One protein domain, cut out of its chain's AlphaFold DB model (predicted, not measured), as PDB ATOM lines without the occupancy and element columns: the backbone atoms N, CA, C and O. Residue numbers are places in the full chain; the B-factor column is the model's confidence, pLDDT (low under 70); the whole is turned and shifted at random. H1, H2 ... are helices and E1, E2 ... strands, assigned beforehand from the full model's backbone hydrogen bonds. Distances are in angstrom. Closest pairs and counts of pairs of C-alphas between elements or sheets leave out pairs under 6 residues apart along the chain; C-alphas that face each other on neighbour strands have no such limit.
ATOM      1  N   LYS A  85      92.146  50.239  -6.109       90.06
ATOM      2  CA  LYS A  85      92.969  51.023  -7.035       90.06
ATOM      3  C   LYS A  85      92.593  50.702  -8.481       90.06
ATOM      4  O   LYS A  85      92.454  51.637  -9.263       90.06
ATOM      5  N   ALA A  86      92.371  49.431  -8.820       91.62
ATOM      6  CA  ALA A  86      91.869  49.033 -10.137       91.62
ATOM      7  C   ALA A  86      90.484  49.643 -10.426       91.62
ATOM      8  O   ALA A  86      90.296  50.275 -11.466       91.62
ATOM      9  N   VAL A  87      89.542  49.538  -9.478       93.06
ATOM     10  CA  VAL A  87      88.198  50.135  -9.604       93.06
ATOM     11  C   VAL A  87      88.275  51.665  -9.698       93.06
ATOM     12  O   VAL A  87      87.632  52.251 -10.565       93.06
ATOM     13  N   SER A  88      89.093  52.327  -8.872       93.25
ATOM     14  CA  SER A  88      89.264  53.789  -8.907       93.25
ATOM     15  C   SER A  88      89.884  54.283 -10.219       93.25
ATOM     16  O   SER A  88      89.349  55.200 -10.839       93.25
ATOM     17  N   LEU A  89      90.937  53.620 -10.714       93.94
ATOM     18  CA  LEU A  89      91.570  53.944 -11.997       93.94
ATOM     19  C   LEU A  89      90.625  53.708 -13.186       93.94
ATOM     20  O   LEU A  89      90.668  54.449 -14.169       93.94
ATOM     21  N   ALA A  90      89.760  52.695 -13.112       95.56
ATOM     22  CA  ALA A  90      88.716  52.485 -14.107       95.56
ATOM     23  C   ALA A  90      87.657  53.601 -14.064       95.56
ATOM     24  O   ALA A  90      87.324  54.150 -15.113       95.56
ATOM     25  N   CYS A  91      87.193  54.008 -12.877       95.50
ATOM     26  CA  CYS A  91      86.263  55.134 -12.727       95.50
ATOM     27  C   CYS A  91      86.859  56.445 -13.276       95.50
ATOM     28  O   CYS A  91      86.202  57.144 -14.050       95.50
ATOM     29  N   GLU A  92      88.131  56.725 -12.962       95.62
ATOM     30  CA  GLU A  92      88.893  57.868 -13.480       95.62
ATOM     31  C   GLU A  92      88.947  57.862 -15.016       95.62
ATOM     32  O   GLU A  92      88.545  58.842 -15.645       95.62
ATOM     33  N   LYS A  93      89.370  56.744 -15.627       95.56
ATOM     34  CA  LYS A  93      89.428  56.563 -17.092       95.56
ATOM     35  C   LYS A  93      88.072  56.742 -17.769       95.56
ATOM     36  O   LYS A  93      88.001  57.293 -18.863       95.56
ATOM     37  N   LEU A  94      87.008  56.255 -17.138       95.75
ATOM     38  CA  LEU A  94      85.650  56.314 -17.671       95.75
ATOM     39  C   LEU A  94      84.970  57.669 -17.429       95.75
ATOM     40  O   LEU A  94      83.964  57.947 -18.083       95.75
ATOM     41  N   HIS A  95      85.529  58.508 -16.553       95.38
ATOM     42  CA  HIS A  95      84.952  59.771 -16.080       95.38
ATOM     43  C   HIS A  95      83.586  59.581 -15.391       95.38
ATOM     44  O   HIS A  95      82.652  60.357 -15.597       95.38
ATOM     45  N   ILE A  96      83.484  58.537 -14.565       94.19
ATOM     46  CA  ILE A  96      82.355  58.279 -13.655       94.19
ATOM     47  C   ILE A  96      82.815  58.489 -12.199       94.19
ATOM     48  O   ILE A  96      84.009  58.335 -11.922       94.19
ATOM     49  N   PRO A  97      81.926  58.858 -11.255       91.25
ATOM     50  CA  PRO A  97      82.284  58.900  -9.835       91.25
ATOM     51  C   PRO A  97      82.729  57.515  -9.349       91.25
ATOM     52  O   PRO A  97      82.329  56.505  -9.924       91.25
ATOM     53  N   PHE A  98      83.529  57.458  -8.281       87.38
ATOM     54  CA  PHE A  98      83.860  56.195  -7.610       87.38
ATOM     55  C   PHE A  98      82.740  55.778  -6.642       87.38
ATOM     56  O   PHE A  98      82.361  54.608  -6.552       87.38
ATOM     57  N   GLU A  99      82.168  56.751  -5.942       86.69
ATOM     58  CA  GLU A  99      81.036  56.593  -5.043       86.69
ATOM     59  C   GLU A  99      79.769  56.185  -5.814       86.69
ATOM     60  O   GLU A  99      79.431  56.769  -6.841       86.69
ATOM     61  N   GLY A 100      79.039  55.196  -5.292       83.69
ATOM     62  CA  GLY A 100      77.793  54.696  -5.884       83.69
ATOM     63  C   GLY A 100      77.951  53.474  -6.797       83.69
ATOM     64  O   GLY A 100      76.967  52.767  -7.001       83.69
ATOM     65  N   ASN A 101      79.166  53.161  -7.265       91.88
ATOM     66  CA  ASN A 101      79.424  51.894  -7.956       91.88
ATOM     67  C   ASN A 101      79.182  50.706  -7.017       91.88
ATOM     68  O   ASN A 101      79.594  50.709  -5.852       91.88
ATOM     69  N   LYS A 102      78.559  49.661  -7.559       95.44
ATOM     70  CA  LYS A 102      78.316  48.391  -6.875       95.44
ATOM     71  C   LYS A 102      79.246  47.342  -7.462       95.44
ATOM     72  O   LYS A 102      79.152  47.055  -8.652       95.44
ATOM     73  N   ILE A 103      80.140  46.796  -6.642       95.94
ATOM     74  CA  ILE A 103      81.132  45.796  -7.058       95.94
ATOM     75  C   ILE A 103      80.941  44.541  -6.208       95.94
ATOM     76  O   ILE A 103      80.874  44.630  -4.979       95.94
ATOM     77  N   ILE A 104      80.882  43.385  -6.860       96.44
ATOM     78  CA  ILE A 104      80.840  42.066  -6.232       96.44
ATOM     79  C   ILE A 104      82.003  41.254  -6.803       96.44
ATOM     80  O   ILE A 104      82.005  40.909  -7.982       96.44
ATOM     81  N   GLU A 105      82.994  40.933  -5.980       95.88
ATOM     82  CA  GLU A 105      83.986  39.921  -6.334       95.88
ATOM     83  C   GLU A 105      83.484  38.564  -5.837       95.88
ATOM     84  O   GLU A 105      83.038  38.428  -4.698       95.88
ATOM     85  N   VAL A 106      83.490  37.564  -6.712       95.12
ATOM     86  CA  VAL A 106      82.981  36.223  -6.427       95.12
ATOM     87  C   VAL A 106      84.108  35.386  -5.827       95.12
ATOM     88  O   VAL A 106      85.063  35.099  -6.555       95.12
ATOM     89  N   PRO A 107      84.017  34.973  -4.545       93.25
ATOM     90  CA  PRO A 107      85.067  34.195  -3.901       93.25
ATOM     91  C   PRO A 107      85.133  32.764  -4.441       93.25
ATOM     92  O   PRO A 107      84.123  32.169  -4.834       93.25
ATOM     93  N   ASP A 108      86.321  32.171  -4.378       88.75
ATOM     94  CA  ASP A 108      86.539  30.777  -4.750       88.75
ATOM     95  C   ASP A 108      85.668  29.839  -3.893       88.75
ATOM     96  O   ASP A 108      85.632  29.936  -2.665       88.75
ATOM     97  N   LYS A 109      85.013  28.871  -4.552       87.81
ATOM     98  CA  LYS A 109      84.193  27.798  -3.943       87.81
ATOM     99  C   LYS A 109      82.898  28.246  -3.245       87.81
ATOM    100  O   LYS A 109      82.246  27.415  -2.619       87.81
ATOM    101  N   VAL A 110      82.488  29.509  -3.359       95.12
ATOM    102  CA  VAL A 110      81.159  29.951  -2.898       95.12
ATOM    103  C   VAL A 110      80.074  29.445  -3.858       95.12
ATOM    104  O   VAL A 110      80.249  29.506  -5.073       95.12
ATOM    105  N   MET A 111      78.950  28.942  -3.334       96.62
ATOM    106  CA  MET A 111      77.852  28.393  -4.150       96.62
ATOM    107  C   MET A 111      77.045  29.507  -4.828       96.62
ATOM    108  O   MET A 111      76.860  30.570  -4.237       96.62
ATOM    109  N   ALA A 112      76.527  29.275  -6.038       94.25
ATOM    110  CA  ALA A 112      75.847  30.296  -6.849       94.25
ATOM    111  C   ALA A 112      74.614  30.924  -6.165       94.25
ATOM    112  O   ALA A 112      74.332  32.112  -6.344       94.25
ATOM    113  N   ASN A 113      73.937  30.142  -5.323       95.31
ATOM    114  CA  ASN A 113      72.798  30.545  -4.502       95.31
ATOM    115  C   ASN A 113      73.173  31.156  -3.132       95.31
ATOM    116  O   ASN A 113      72.286  31.520  -2.357       95.31
ATOM    117  N   THR A 114      74.465  31.292  -2.817       96.12
ATOM    118  CA  THR A 114      74.922  31.995  -1.608       96.12
ATOM    119  C   THR A 114      74.610  33.479  -1.754       96.12
ATOM    120  O   THR A 114      74.865  34.073  -2.805       96.12
ATOM    121  N   LYS A 115      74.051  34.091  -0.707       96.38
ATOM    122  CA  LYS A 115      73.627  35.493  -0.748       96.38
ATOM    123  C   LYS A 115      74.810  36.428  -0.537       96.38
ATOM    124  O   LYS A 115      75.710  36.104   0.234       96.38
ATOM    125  N   PHE A 116      74.797  37.606  -1.152       96.62
ATOM    126  CA  PHE A 116      75.926  38.540  -1.081       96.62
ATOM    127  C   PHE A 116      76.202  39.051   0.351       96.62
ATOM    128  O   PHE A 116      77.342  39.365   0.674       96.62
ATOM    129  N   LYS A 117      75.204  39.065   1.252       96.81
ATOM    130  CA  LYS A 117      75.398  39.313   2.699       96.81
ATOM    131  C   LYS A 117      76.221  38.235   3.421       96.81
ATOM    132  O   LYS A 117      76.729  38.499   4.503       96.81
ATOM    133  N   ASP A 118      76.269  37.026   2.860       96.94
ATOM    134  CA  ASP A 118      76.924  35.839   3.423       96.94
ATOM    135  C   ASP A 118      78.276  35.554   2.729       96.94
ATOM    136  O   ASP A 118      78.929  34.552   3.020       96.94
ATOM    137  N   TYR A 119      78.712  36.435   1.817       95.88
ATOM    138  CA  TYR A 119      80.078  36.448   1.282       95.88
ATOM    139  C   TYR A 119      81.061  36.951   2.363       95.88
ATOM    140  O   TYR A 119      80.651  37.672   3.278       95.88
ATOM    141  N   PRO A 120      82.367  36.627   2.280       93.12
ATOM    142  CA  PRO A 120      83.351  37.135   3.233       93.12
ATOM    143  C   PRO A 120      83.502  38.665   3.156       93.12
ATOM    144  O   PRO A 120      83.204  39.297   2.138       93.12
ATOM    145  N   GLU A 121      84.008  39.276   4.229       90.06
ATOM    146  CA  GLU A 121      84.204  40.728   4.285       90.06
ATOM    147  C   GLU A 121      85.151  41.223   3.173       90.06
ATOM    148  O   GLU A 121      86.189  40.626   2.895       90.06
ATOM    149  N   GLY A 122      84.791  42.339   2.528       89.12
ATOM    150  CA  GLY A 122      85.608  42.974   1.487       89.12
ATOM    151  C   GLY A 122      85.399  42.460   0.056       89.12
ATOM    152  O   GLY A 122      86.029  43.011  -0.845       89.12
ATOM    153  N   TYR A 123      84.516  41.479  -0.163       94.12
ATOM    154  CA  TYR A 123      84.100  41.000  -1.496       94.12
ATOM    155  C   TYR A 123      82.863  41.722  -2.068       94.12
ATOM    156  O   TYR A 123      82.472  41.469  -3.204       94.12
ATOM    157  N   VAL A 124      82.224  42.613  -1.301       94.50
ATOM    158  CA  VAL A 124      80.988  43.310  -1.703       94.50
ATOM    159  C   VAL A 124      81.073  44.794  -1.345       94.50
ATOM    160  O   VAL A 124      81.341  45.151  -0.196       94.50
ATOM    161  N   ILE A 125      80.814  45.664  -2.324       91.50
ATOM    162  CA  ILE A 125      80.837  47.130  -2.206       91.50
ATOM    163  C   ILE A 125      79.535  47.706  -2.772       91.50
ATOM    164  O   ILE A 125      79.031  47.240  -3.790       91.50
ATOM    165  N   GLY A 126      79.003  48.751  -2.133       91.75
ATOM    166  CA  GLY A 126      77.937  49.600  -2.683       91.75
ATOM    167  C   GLY A 126      76.514  49.030  -2.629       91.75
ATOM    168  O   GLY A 126      75.567  49.806  -2.734       91.75
ATOM    169  N   LEU A 127      76.338  47.717  -2.440       94.94
ATOM    170  CA  LEU A 127      75.011  47.104  -2.305       94.94
ATOM    171  C   LEU A 127      74.266  47.600  -1.055       94.94
ATOM    172  O   LEU A 127      74.835  47.667   0.039       94.94
ATOM    173  N   SER A 128      72.968  47.857  -1.216       94.88
ATOM    174  CA  SER A 128      72.011  48.041  -0.117       94.88
ATOM    175  C   SER A 128      71.765  46.742   0.667       94.88
ATOM    176  O   SER A 128      72.055  45.648   0.187       94.88
ATOM    177  N   GLU A 129      71.187  46.833   1.870       95.06
ATOM    178  CA  GLU A 129      70.813  45.640   2.653       95.06
ATOM    179  C   GLU A 129      69.745  44.784   1.956       95.06
ATOM    180  O   GLU A 129      69.664  43.580   2.190       95.06
ATOM    181  N   GLU A 130      68.947  45.379   1.070       94.19
ATOM    182  CA  GLU A 130      68.012  44.691   0.181       94.19
ATOM    183  C   GLU A 130      68.769  43.871  -0.864       94.19
ATOM    184  O   GLU A 130      68.603  42.656  -0.924       94.19
ATOM    185  N   GLU A 131      69.669  44.502  -1.619       95.12
ATOM    186  CA  GLU A 131      70.452  43.836  -2.668       95.12
ATOM    187  C   GLU A 131      71.398  42.771  -2.108       95.12
ATOM    188  O   GLU A 131      71.615  41.744  -2.741       95.12
ATOM    189  N   LYS A 132      71.908  42.939  -0.881       96.19
ATOM    190  CA  LYS A 132      72.710  41.902  -0.215       96.19
ATOM    191  C   LYS A 132      71.922  40.620   0.111       96.19
ATOM    192  O   LYS A 132      72.534  39.607   0.454       96.19
ATOM    193  N   LYS A 133      70.584  40.627   0.033       95.44
ATOM    194  CA  LYS A 133      69.742  39.423   0.195       95.44
ATOM    195  C   LYS A 133      69.639  38.601  -1.094       95.44
ATOM    196  O   LYS A 133      69.174  37.460  -1.012       95.44
ATOM    197  N   GLU A 134      70.074  39.148  -2.228       95.12
ATOM    198  CA  GLU A 134      70.214  38.440  -3.502       95.12
ATOM    199  C   GLU A 134      71.453  37.533  -3.514       95.12
ATOM    200  O   GLU A 134      72.327  37.622  -2.650       95.12
ATOM    201  N   SER A 135      71.505  36.647  -4.505       95.81
ATOM    202  CA  SER A 135      72.593  35.717  -4.817       95.81
ATOM    203  C   SER A 135      73.010  35.881  -6.280       95.81
ATOM    204  O   SER A 135      72.312  36.545  -7.051       95.81
ATOM    205  N   LEU A 136      74.103  35.245  -6.718       95.19
ATOM    206  CA  LEU A 136      74.462  35.293  -8.140       95.19
ATOM    207  C   LEU A 136      73.391  34.615  -9.010       95.19
ATOM    208  O   LEU A 136      73.048  35.137 -10.071       95.19
ATOM    209  N   THR A 137      72.815  33.501  -8.543       94.19
ATOM    210  CA  THR A 137      71.693  32.845  -9.226       94.19
ATOM    211  C   THR A 137      70.499  33.781  -9.376       94.19
ATOM    212  O   THR A 137      70.005  33.934 -10.491       94.19
ATOM    213  N   SER A 138      70.047  34.440  -8.305       93.62
ATOM    214  CA  SER A 138      68.864  35.311  -8.384       93.62
ATOM    215  C   SER A 138      69.117  36.597  -9.177       93.62
ATOM    216  O   SER A 138      68.220  37.073  -9.872       93.62
ATOM    217  N   MET A 139      70.353  37.106  -9.174       91.44
ATOM    218  CA  MET A 139      70.769  38.241 -10.002       91.44
ATOM    219  C   MET A 139      70.767  37.915 -11.509       91.44
ATOM    220  O   MET A 139      70.408  38.777 -12.312       91.44
ATOM    221  N   GLN A 140      71.165  36.696 -11.901       87.25
ATOM    222  CA  GLN A 140      71.274  36.287 -13.312       87.25
ATOM    223  C   GLN A 140      69.993  35.647 -13.871       87.25
ATOM    224  O   GLN A 140      69.559  35.989 -14.968       87.25
ATOM    225  N   GLN A 141      69.375  34.731 -13.121       87.69
ATOM    226  CA  GLN A 141      68.217  33.931 -13.555       87.69
ATOM    227  C   GLN A 141      66.876  34.477 -13.027       87.69
ATOM    228  O   GLN A 141      65.809  34.082 -13.495       87.69
ATOM    229  N   GLY A 142      66.920  35.406 -12.071       85.75
ATOM    230  CA  GLY A 142      65.755  35.987 -11.402       85.75
ATOM    231  C   GLY A 142      65.475  35.376 -10.016       85.75
ATOM    232  O   GLY A 142      65.891  34.247  -9.737       85.75
ATOM    233  N   PRO A 143      64.764  36.093  -9.124       85.19
ATOM    234  CA  PRO A 143      64.439  35.601  -7.784       85.19
ATOM    235  C   PRO A 143      63.649  34.285  -7.790       85.19
ATOM    236  O   PRO A 143      62.694  34.129  -8.551       85.19
ATOM    237  N   GLY A 144      64.011  33.354  -6.904       82.88
ATOM    238  CA  GLY A 144      63.367  32.046  -6.747       82.88
ATOM    239  C   GLY A 144      64.076  30.887  -7.459       82.88
ATOM    240  O   GLY A 144      63.774  29.729  -7.157       82.88
ATOM    241  N   GLN A 145      65.031  31.172  -8.354       86.62
ATOM    242  CA  GLN A 145      65.774  30.165  -9.128       86.62
ATOM    243  C   GLN A 145      66.933  29.504  -8.356       86.62
ATOM    244  O   GLN A 145      67.582  28.589  -8.858       86.62
ATOM    245  N   GLU A 146      67.184  29.901  -7.103       87.94
ATOM    246  CA  GLU A 146      68.268  29.394  -6.241       87.94
ATOM    247  C   GLU A 146      68.269  27.867  -6.023       87.94
ATOM    248  O   GLU A 146      69.273  27.303  -5.579       87.94
ATOM    249  N   LYS A 147      67.145  27.200  -6.318       87.50
ATOM    250  CA  LYS A 147      66.969  25.742  -6.227       87.50
ATOM    251  C   LYS A 147      67.512  24.972  -7.430       87.50
ATOM    252  O   LYS A 147      67.808  23.795  -7.278       87.50
ATOM    253  N   GLU A 148      67.640  25.604  -8.595       84.88
ATOM    254  CA  GLU A 148      68.144  24.942  -9.810       84.88
ATOM    255  C   GLU A 148      69.683  24.915  -9.856       84.88
ATOM    256  O   GLU A 148      70.279  24.118 -10.573       84.88
ATOM    257  N   TYR A 149      70.335  25.752  -9.039       86.69
ATOM    258  CA  TYR A 149      71.786  25.974  -9.029       86.69
ATOM    259  C   TYR A 149      72.427  25.608  -7.678       86.69
ATOM    260  O   TYR A 149      73.433  26.192  -7.281       86.69
ATOM    261  N   THR A 150      71.856  24.643  -6.946       86.31
ATOM    262  CA  THR A 150      72.346  24.232  -5.613       86.31
ATOM    263  C   THR A 150      73.716  23.560  -5.621       86.31
ATOM    264  O   THR A 150      74.373  23.537  -4.586       86.31
ATOM    265  N   GLU A 151      74.138  23.014  -6.762       88.00
ATOM    266  CA  GLU A 151      75.412  22.296  -6.925       88.00
ATOM    267  C   GLU A 151      76.462  23.095  -7.722       88.00
ATOM    268  O   GLU A 151      77.626  22.709  -7.758       88.00
ATOM    269  N   ALA A 152      76.082  24.229  -8.323       91.31
ATOM    270  CA  ALA A 152      76.991  25.090  -9.078       91.31
ATOM    271  C   ALA A 152      77.696  26.099  -8.159       91.31
ATOM    272  O   ALA A 152      77.051  26.732  -7.314       91.31
ATOM    273  N   THR A 153      78.999  26.329  -8.348       94.62
ATOM    274  CA  THR A 153      79.648  27.473  -7.696       94.62
ATOM    275  C   THR A 153      79.273  28.774  -8.404       94.62
ATOM    276  O   THR A 153      78.934  28.802  -9.590       94.62
ATOM    277  N   ALA A 154      79.345  29.888  -7.680       93.69
ATOM    278  CA  ALA A 154      79.156  31.215  -8.248       93.69
ATOM    279  C   ALA A 154      80.204  31.504  -9.343       93.69
ATOM    280  O   ALA A 154      79.901  32.152 -10.340       93.69
ATOM    281  N   LYS A 155      81.416  30.952  -9.198       92.19
ATOM    282  CA  LYS A 155      82.481  31.023 -10.203       92.19
ATOM    283  C   LYS A 155      82.119  30.264 -11.482       92.19
ATOM    284  O   LYS A 155      82.319  30.806 -12.564       92.19
ATOM    285  N   ASP A 156      81.523  29.076 -11.375       90.19
ATOM    286  CA  ASP A 156      81.052  28.320 -12.545       90.19
ATOM    287  C   ASP A 156      79.952  29.093 -13.286       90.19
ATOM    288  O   ASP A 156      80.050  29.300 -14.495       90.19
ATOM    289  N   LEU A 157      78.945  29.598 -12.558       91.31
ATOM    290  CA  LEU A 157      77.840  30.363 -13.145       91.31
ATOM    291  C   LEU A 157      78.321  31.662 -13.817       91.31
ATOM    292  O   LEU A 157      77.836  32.006 -14.892       91.31
ATOM    293  N   LEU A 158      79.297  32.360 -13.227       92.06
ATOM    294  CA  LEU A 158      79.899  33.553 -13.830       92.06
ATOM    295  C   LEU A 158      80.827  33.213 -15.013       92.06
ATOM    296  O   LEU A 158      80.941  34.007 -15.945       92.06
ATOM    297  N   SER A 159      81.453  32.030 -15.031       89.25
ATOM    298  CA  SER A 159      82.303  31.593 -16.151       89.25
ATOM    299  C   SER A 159      81.525  31.431 -17.463       89.25
ATOM    300  O   SER A 159      82.068  31.721 -18.527       89.25
ATOM    301  N   LEU A 160      80.229  31.090 -17.392       86.06
ATOM    302  CA  LEU A 160      79.320  31.040 -18.549       86.06
ATOM    303  C   LEU A 160      79.091  32.415 -19.202       86.06
ATOM    304  O   LEU A 160      78.620  32.481 -20.335       86.06
ATOM    305  N   LEU A 161      79.435  33.499 -18.501       85.75
ATOM    306  CA  LEU A 161      79.376  34.885 -18.973       85.75
ATOM    307  C   LEU A 161      80.773  35.453 -19.297       85.75
ATOM    308  O   LEU A 161      80.898  36.624 -19.624       85.75
ATOM    309  N   GLY A 162      81.826  34.631 -19.224       86.50
ATOM    310  CA  GLY A 162      83.217  35.041 -19.447       86.50
ATOM    311  C   GLY A 162      84.021  35.329 -18.173       86.50
ATOM    312  O   GLY A 162      85.202  35.650 -18.267       86.50
ATOM    313  N   GLY A 163      83.431  35.176 -16.981       90.75
ATOM    314  CA  GLY A 163      84.110  35.369 -15.690       90.75
ATOM    315  C   GLY A 163      83.954  36.767 -15.076       90.75
ATOM    316  O   GLY A 163      84.341  36.960 -13.921       90.75
ATOM    317  N   ALA A 164      83.329  37.696 -15.797       94.31
ATOM    318  CA  ALA A 164      82.808  38.970 -15.307       94.31
ATOM    319  C   ALA A 164      81.428  39.238 -15.945       94.31
ATOM    320  O   ALA A 164      81.077  38.573 -16.919       94.31
ATOM    321  N   ALA A 165      80.617  40.119 -15.349       95.31
ATOM    322  CA  ALA A 165      79.345  40.578 -15.913       95.31
ATOM    323  C   ALA A 165      78.796  41.828 -15.199       95.31
ATOM    324  O   ALA A 165      78.759  41.891 -13.966       95.31
ATOM    325  N   TYR A 166      78.245  42.770 -15.964       96.38
ATOM    326  CA  TYR A 166      77.441  43.884 -15.471       96.38
ATOM    327  C   TYR A 166      75.939  43.561 -15.485       96.38
ATOM    328  O   TYR A 166      75.371  43.187 -16.510       96.38
ATOM    329  N   ASN A 167      75.259  43.776 -14.356       95.44
ATOM    330  CA  ASN A 167      73.803  43.710 -14.262       95.44
ATOM    331  C   ASN A 167      73.201  45.120 -14.203       95.44
ATOM    332  O   ASN A 167      73.327  45.828 -13.200       95.44
ATOM    333  N   HIS A 168      72.487  45.521 -15.257       94.69
ATOM    334  CA  HIS A 168      71.905  46.863 -15.380       94.69
ATOM    335  C   HIS A 168      70.692  47.122 -14.478       94.69
ATOM    336  O   HIS A 168      70.369  48.285 -14.246       94.69
ATOM    337  N   LYS A 169      70.032  46.072 -13.966       92.44
ATOM    338  CA  LYS A 169      68.793  46.181 -13.169       92.44
ATOM    339  C   LYS A 169      69.068  46.616 -11.732       92.44
ATOM    340  O   LYS A 169      68.335  47.447 -11.207       92.44
ATOM    341  N   ILE A 170      70.136  46.095 -11.121       92.19
ATOM    342  CA  ILE A 170      70.646  46.575  -9.820       92.19
ATOM    343  C   ILE A 170      71.812  47.565  -9.970       92.19
ATOM    344  O   ILE A 170      72.133  48.308  -9.042       92.19
ATOM    345  N   GLY A 171      72.434  47.617 -11.149       94.44
ATOM    346  CA  GLY A 171      73.565  48.489 -11.445       94.44
ATOM    347  C   GLY A 171      74.892  47.995 -10.868       94.44
ATOM    348  O   GLY A 171      75.698  48.821 -10.451       94.44
ATOM    349  N   ALA A 172      75.110  46.677 -10.825       96.44
ATOM    350  CA  ALA A 172      76.285  46.061 -10.210       96.44
ATOM    351  C   ALA A 172      77.219  45.398 -11.226       96.44
ATOM    352  O   ALA A 172      76.772  44.696 -12.129       96.44
ATOM    353  N   VAL A 173      78.520  45.596 -11.025       97.06
ATOM    354  CA  VAL A 173      79.604  44.840 -11.654       97.06
ATOM    355  C   VAL A 173      79.892  43.609 -10.807       97.06
ATOM    356  O   VAL A 173      80.077  43.722  -9.594       97.06
ATOM    357  N   VAL A 174      79.980  42.445 -11.447       96.88
ATOM    358  CA  VAL A 174      80.392  41.193 -10.813       96.88
ATOM    359  C   VAL A 174      81.626  40.644 -11.520       96.88
ATOM    360  O   VAL A 174      81.661  40.599 -12.746       96.88
ATOM    361  N   ILE A 175      82.639  40.224 -10.764       96.06
ATOM    362  CA  ILE A 175      83.900  39.690 -11.296       96.06
ATOM    363  C   ILE A 175      84.360  38.464 -10.502       96.06
ATOM    364  O   ILE A 175      84.131  38.371  -9.300       96.06
ATOM    365  N   THR A 176      85.013  37.508 -11.156       93.88
ATOM    366  CA  THR A 176      85.627  36.351 -10.486       93.88
ATOM    367  C   THR A 176      86.856  36.774  -9.680       93.88
ATOM    368  O   THR A 176      87.660  37.572 -10.167       93.88
ATOM    369  N   GLU A 177      87.066  36.202  -8.489       91.19
ATOM    370  CA  GLU A 177      88.289  36.494  -7.740       91.19
ATOM    371  C   GLU A 177      89.565  36.146  -8.522       91.19
ATOM    372  O   GLU A 177      89.648  35.110  -9.192       91.19
ATOM    373  N   LYS A 178      90.576  37.020  -8.426       86.62
ATOM    374  CA  LYS A 178      91.895  36.835  -9.069       86.62
ATOM    375  C   LYS A 178      91.833  36.600 -10.597       86.62
ATOM    376  O   LYS A 178      92.719  35.948 -11.151       86.62
ATOM    377  N   MET A 179      90.797  37.104 -11.278       88.19
ATOM    378  CA  MET A 179      90.603  36.948 -12.727       88.19
ATOM    379  C   MET A 179      91.817  37.434 -13.543       88.19
ATOM    380  O   MET A 179      92.389  38.489 -13.263       88.19
ATOM    381  N   GLU A 180      92.190  36.704 -14.599       88.94
ATOM    382  CA  GLU A 180      93.238  37.162 -15.519       88.94
ATOM    383  C   GLU A 180      92.812  38.480 -16.193       88.94
ATOM    384  O   GLU A 180      91.675  38.617 -16.639       88.94
ATOM    385  N   ASN A 181      93.720  39.456 -16.277       89.75
ATOM    386  CA  ASN A 181      93.431  40.810 -16.767       89.75
ATOM    387  C   ASN A 181      92.340  41.556 -15.955       89.75
ATOM    388  O   ASN A 181      91.646  42.404 -16.513       89.75
ATOM    389  N   TYR A 182      92.200  41.273 -14.647       91.19
ATOM    390  CA  TYR A 182      91.231  41.885 -13.712       91.19
ATOM    391  C   TYR A 182      90.959  43.378 -13.964       91.19
ATOM    392  O   TYR A 182      89.815  43.767 -14.167       91.19
ATOM    393  N   GLU A 183      92.006  44.210 -14.028       92.94
ATOM    394  CA  GLU A 183      91.910  45.665 -14.242       92.94
ATOM    395  C   GLU A 183      91.166  46.043 -15.538       92.94
ATOM    396  O   GLU A 183      90.433  47.032 -15.583       92.94
ATOM    397  N   ARG A 184      91.342  45.247 -16.599       94.00
ATOM    398  CA  ARG A 184      90.704  45.443 -17.907       94.00
ATOM    399  C   ARG A 184      89.265  44.936 -17.917       94.00
ATOM    400  O   ARG A 184      88.423  45.584 -18.528       94.00
ATOM    401  N   ASN A 185      88.972  43.842 -17.215       94.75
ATOM    402  CA  ASN A 185      87.599  43.358 -17.052       94.75
ATOM    403  C   ASN A 185      86.781  44.315 -16.164       94.75
ATOM    404  O   ASN A 185      85.682  44.697 -16.540       94.75
ATOM    405  N   ILE A 186      87.349  44.837 -15.069       95.31
ATOM    406  CA  ILE A 186      86.737  45.920 -14.278       95.31
ATOM    407  C   ILE A 186      86.449  47.158 -15.144       95.31
ATOM    408  O   ILE A 186      85.359  47.722 -15.054       95.31
ATOM    409  N   LEU A 187      87.381  47.570 -16.012       96.69
ATOM    410  CA  LEU A 187      87.160  48.676 -16.952       96.69
ATOM    411  C   LEU A 187      86.056  48.370 -17.984       96.69
ATOM    412  O   LEU A 187      85.298  49.270 -18.341       96.69
ATOM    413  N   HIS A 188      85.954  47.121 -18.443       96.69
ATOM    414  CA  HIS A 188      84.904  46.651 -19.345       96.69
ATOM    415  C   HIS A 188      83.523  46.725 -18.668       96.69
ATOM    416  O   HIS A 188      82.641  47.436 -19.151       96.69
ATOM    417  N   GLU A 189      83.343  46.102 -17.501       97.50
ATOM    418  CA  GLU A 189      82.045  46.077 -16.809       97.50
ATOM    419  C   GLU A 189      81.605  47.460 -16.300       97.50
ATOM    420  O   GLU A 189      80.432  47.827 -16.398       97.50
ATOM    421  N   LEU A 190      82.537  48.292 -15.816       97.56
ATOM    422  CA  LEU A 190      82.236  49.694 -15.491       97.56
ATOM    423  C   LEU A 190      81.944  50.530 -16.747       97.56
ATOM    424  O   LEU A 190      81.219  51.523 -16.678       97.56
ATOM    425  N   GLY A 191      82.445  50.118 -17.912       97.69
ATOM    426  CA  GLY A 191      82.056  50.674 -19.202       97.69
ATOM    427  C   GLY A 191      80.585  50.401 -19.545       97.69
ATOM    428  O   GLY A 191      79.887  51.316 -19.993       97.69
ATOM    429  N   HIS A 192      80.073  49.205 -19.233       97.75
ATOM    430  CA  HIS A 192      78.635  48.912 -19.295       97.75
ATOM    431  C   HIS A 192      77.836  49.682 -18.235       97.75
ATOM    432  O   HIS A 192      76.751  50.191 -18.527       97.75
ATOM    433  N   HIS A 193      78.390  49.870 -17.030       97.06
ATOM    434  CA  HIS A 193      77.771  50.744 -16.033       97.06
ATOM    435  C   HIS A 193      77.613  52.179 -16.554       97.06
ATOM    436  O   HIS A 193      76.516  52.736 -16.492       97.06
ATOM    437  N   LYS A 194      78.665  52.743 -17.161       96.56
ATOM    438  CA  LYS A 194      78.644  54.057 -17.817       96.56
ATOM    439  C   LYS A 194      77.619  54.129 -18.955       96.56
ATOM    440  O   LYS A 194      76.870  55.102 -19.016       96.56
ATOM    441  N   GLN A 195      77.556  53.117 -19.827       96.62
ATOM    442  CA  GLN A 195      76.539  53.023 -20.888       96.62
ATOM    443  C   GLN A 195      75.118  53.139 -20.318       96.62
ATOM    444  O   GLN A 195      74.311  53.919 -20.829       96.62
ATOM    445  N   ASN A 196      74.834  52.427 -19.224       96.62
ATOM    446  CA  ASN A 196      73.519  52.418 -18.595       96.62
ATOM    447  C   ASN A 196      73.202  53.737 -17.862       96.62
ATOM    448  O   ASN A 196      72.118  54.280 -18.055       96.62
ATOM    449  N   ILE A 197      74.122  54.298 -17.063       94.56
ATOM    450  CA  ILE A 197      73.819  55.497 -16.249       94.56
ATOM    451  C   ILE A 197      73.928  56.827 -17.007       94.56
ATOM    452  O   ILE A 197      73.257  57.781 -16.624       94.56
ATOM    453  N   VAL A 198      74.766  56.921 -18.050       92.31
ATOM    454  CA  VAL A 198      74.982  58.182 -18.793       92.31
ATOM    455  C   VAL A 198      74.154  58.246 -20.076       92.31
ATOM    456  O   VAL A 198      73.688  59.321 -20.445       92.31
ATOM    457  N   SER A 199      73.953  57.110 -20.750       91.19
ATOM    458  CA  SER A 199      73.252  57.045 -22.043       91.19
ATOM    459  C   SER A 199      71.967  56.210 -22.011       91.19
ATOM    460  O   SER A 199      71.224  56.189 -22.989       91.19
ATOM    461  N   GLY A 200      71.677  55.519 -20.904       95.12
ATOM    462  CA  GLY A 200      70.510  54.641 -20.793       95.12
ATOM    463  C   GLY A 200      70.612  53.353 -21.616       95.12
ATOM    464  O   GLY A 200      69.594  52.692 -21.803       95.12
TER     465      GLY A 200
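Overview. This is residues 85 to 200 of the 328 residues of an uncharacterized protein of Mangrovibacter sp. MFB070 (UniProt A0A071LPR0). A small sheet of three strands sits in the middle, with the long helix H4 lying along one face and the short helix H3 crossing the opposite face. H1 packs on H4 at one end of the longest axis, and H2 packs on H3 towards the other end, while the long link of residues 107 to 135 comes back to the sheet at E1, where residues 124 to 125 pair with it. The printed part has 116 residues, with four named helices and three named strands in the order H1, E1, H2, H3, E2, E3, H4; the sheet's order is E1, E3, E2, mixed. The class is mixed, helices and strands, with 54 residues, under half, in named elements. The whole is compact, with a radius of gyration of the C-alphas of 13.4 A and spans of 40 by 28 by 25 A.

Along the chain. Find C-alpha 85 at (92.969, 51.023, -7.035); from there H1 runs through residues 85 to 94, 14.0 A long. E1 follows at residues 102 to 106, 13.0 A long. Next come the short helices H2, residues 136 to 141, and H3, residues 154 to 159. E2 is residues 164 to 167, and E3 is residues 172 to 176, 13.5 A long. H4, residues 182 to 199, starts with C-alpha 182 at (91.231, 41.885, -13.712) and runs 24.9 A to C-alpha 199 at (73.252, 57.045, -22.043).

Arrangement. Look first at E3, the inner strand: it is parallel to E1 at 21 degrees, with N 106 and O 175 2.8 A apart. E2 and E3 are an antiparallel hairpin at 164 degrees, with N 165 and O 174 2.8 A apart. Beyond the named strands, residues 103 to 104 of E1 pair antiparallel with residues 124 to 125. H4 is on the sheet at a height of 8.4 A, over E3 and E2, and runs along the strands, at 13 degrees to E2 on the local plane; the closest C-alphas of E2 and H4 are those of Tyr 166 and Glu 189, 5.3 A apart. H1 is not on the sheet but touches H4, the same way at a steep tilt of 40 degrees; their closest C-alphas, of Ala 90 and Leu 187, are 5.0 A apart. H3 is on the opposite face from H4, at a height of 7.3 A, and only just over E3, on which 3 of its C-alphas fall; it runs across the strands, at 87 degrees to E3 on the local plane. H2 touches H3, the closest C-alphas being those of Leu 136 and Ala 154, 6.2 A apart, and only grazes the sheet with its residues 136 to 140. H1 is apart from H2 and H3. In H1, H2, H3 and H4, every O i to N i+4 pair is within hydrogen-bond range.

Size, cuts and confidence. The two C-alphas farthest apart, those of His 95 and Glu 151, are 39.7 A apart. The printed part has no cut. The links E1 to H2, of 29 residues, and H2 to H3, of 12, are long; the C-alphas of the latter, residues 142 to 153, lie 14 to 20 A from the mean of all C-alphas. The mean pLDDT of the printed part is 92.8, and no printed residue is under 70.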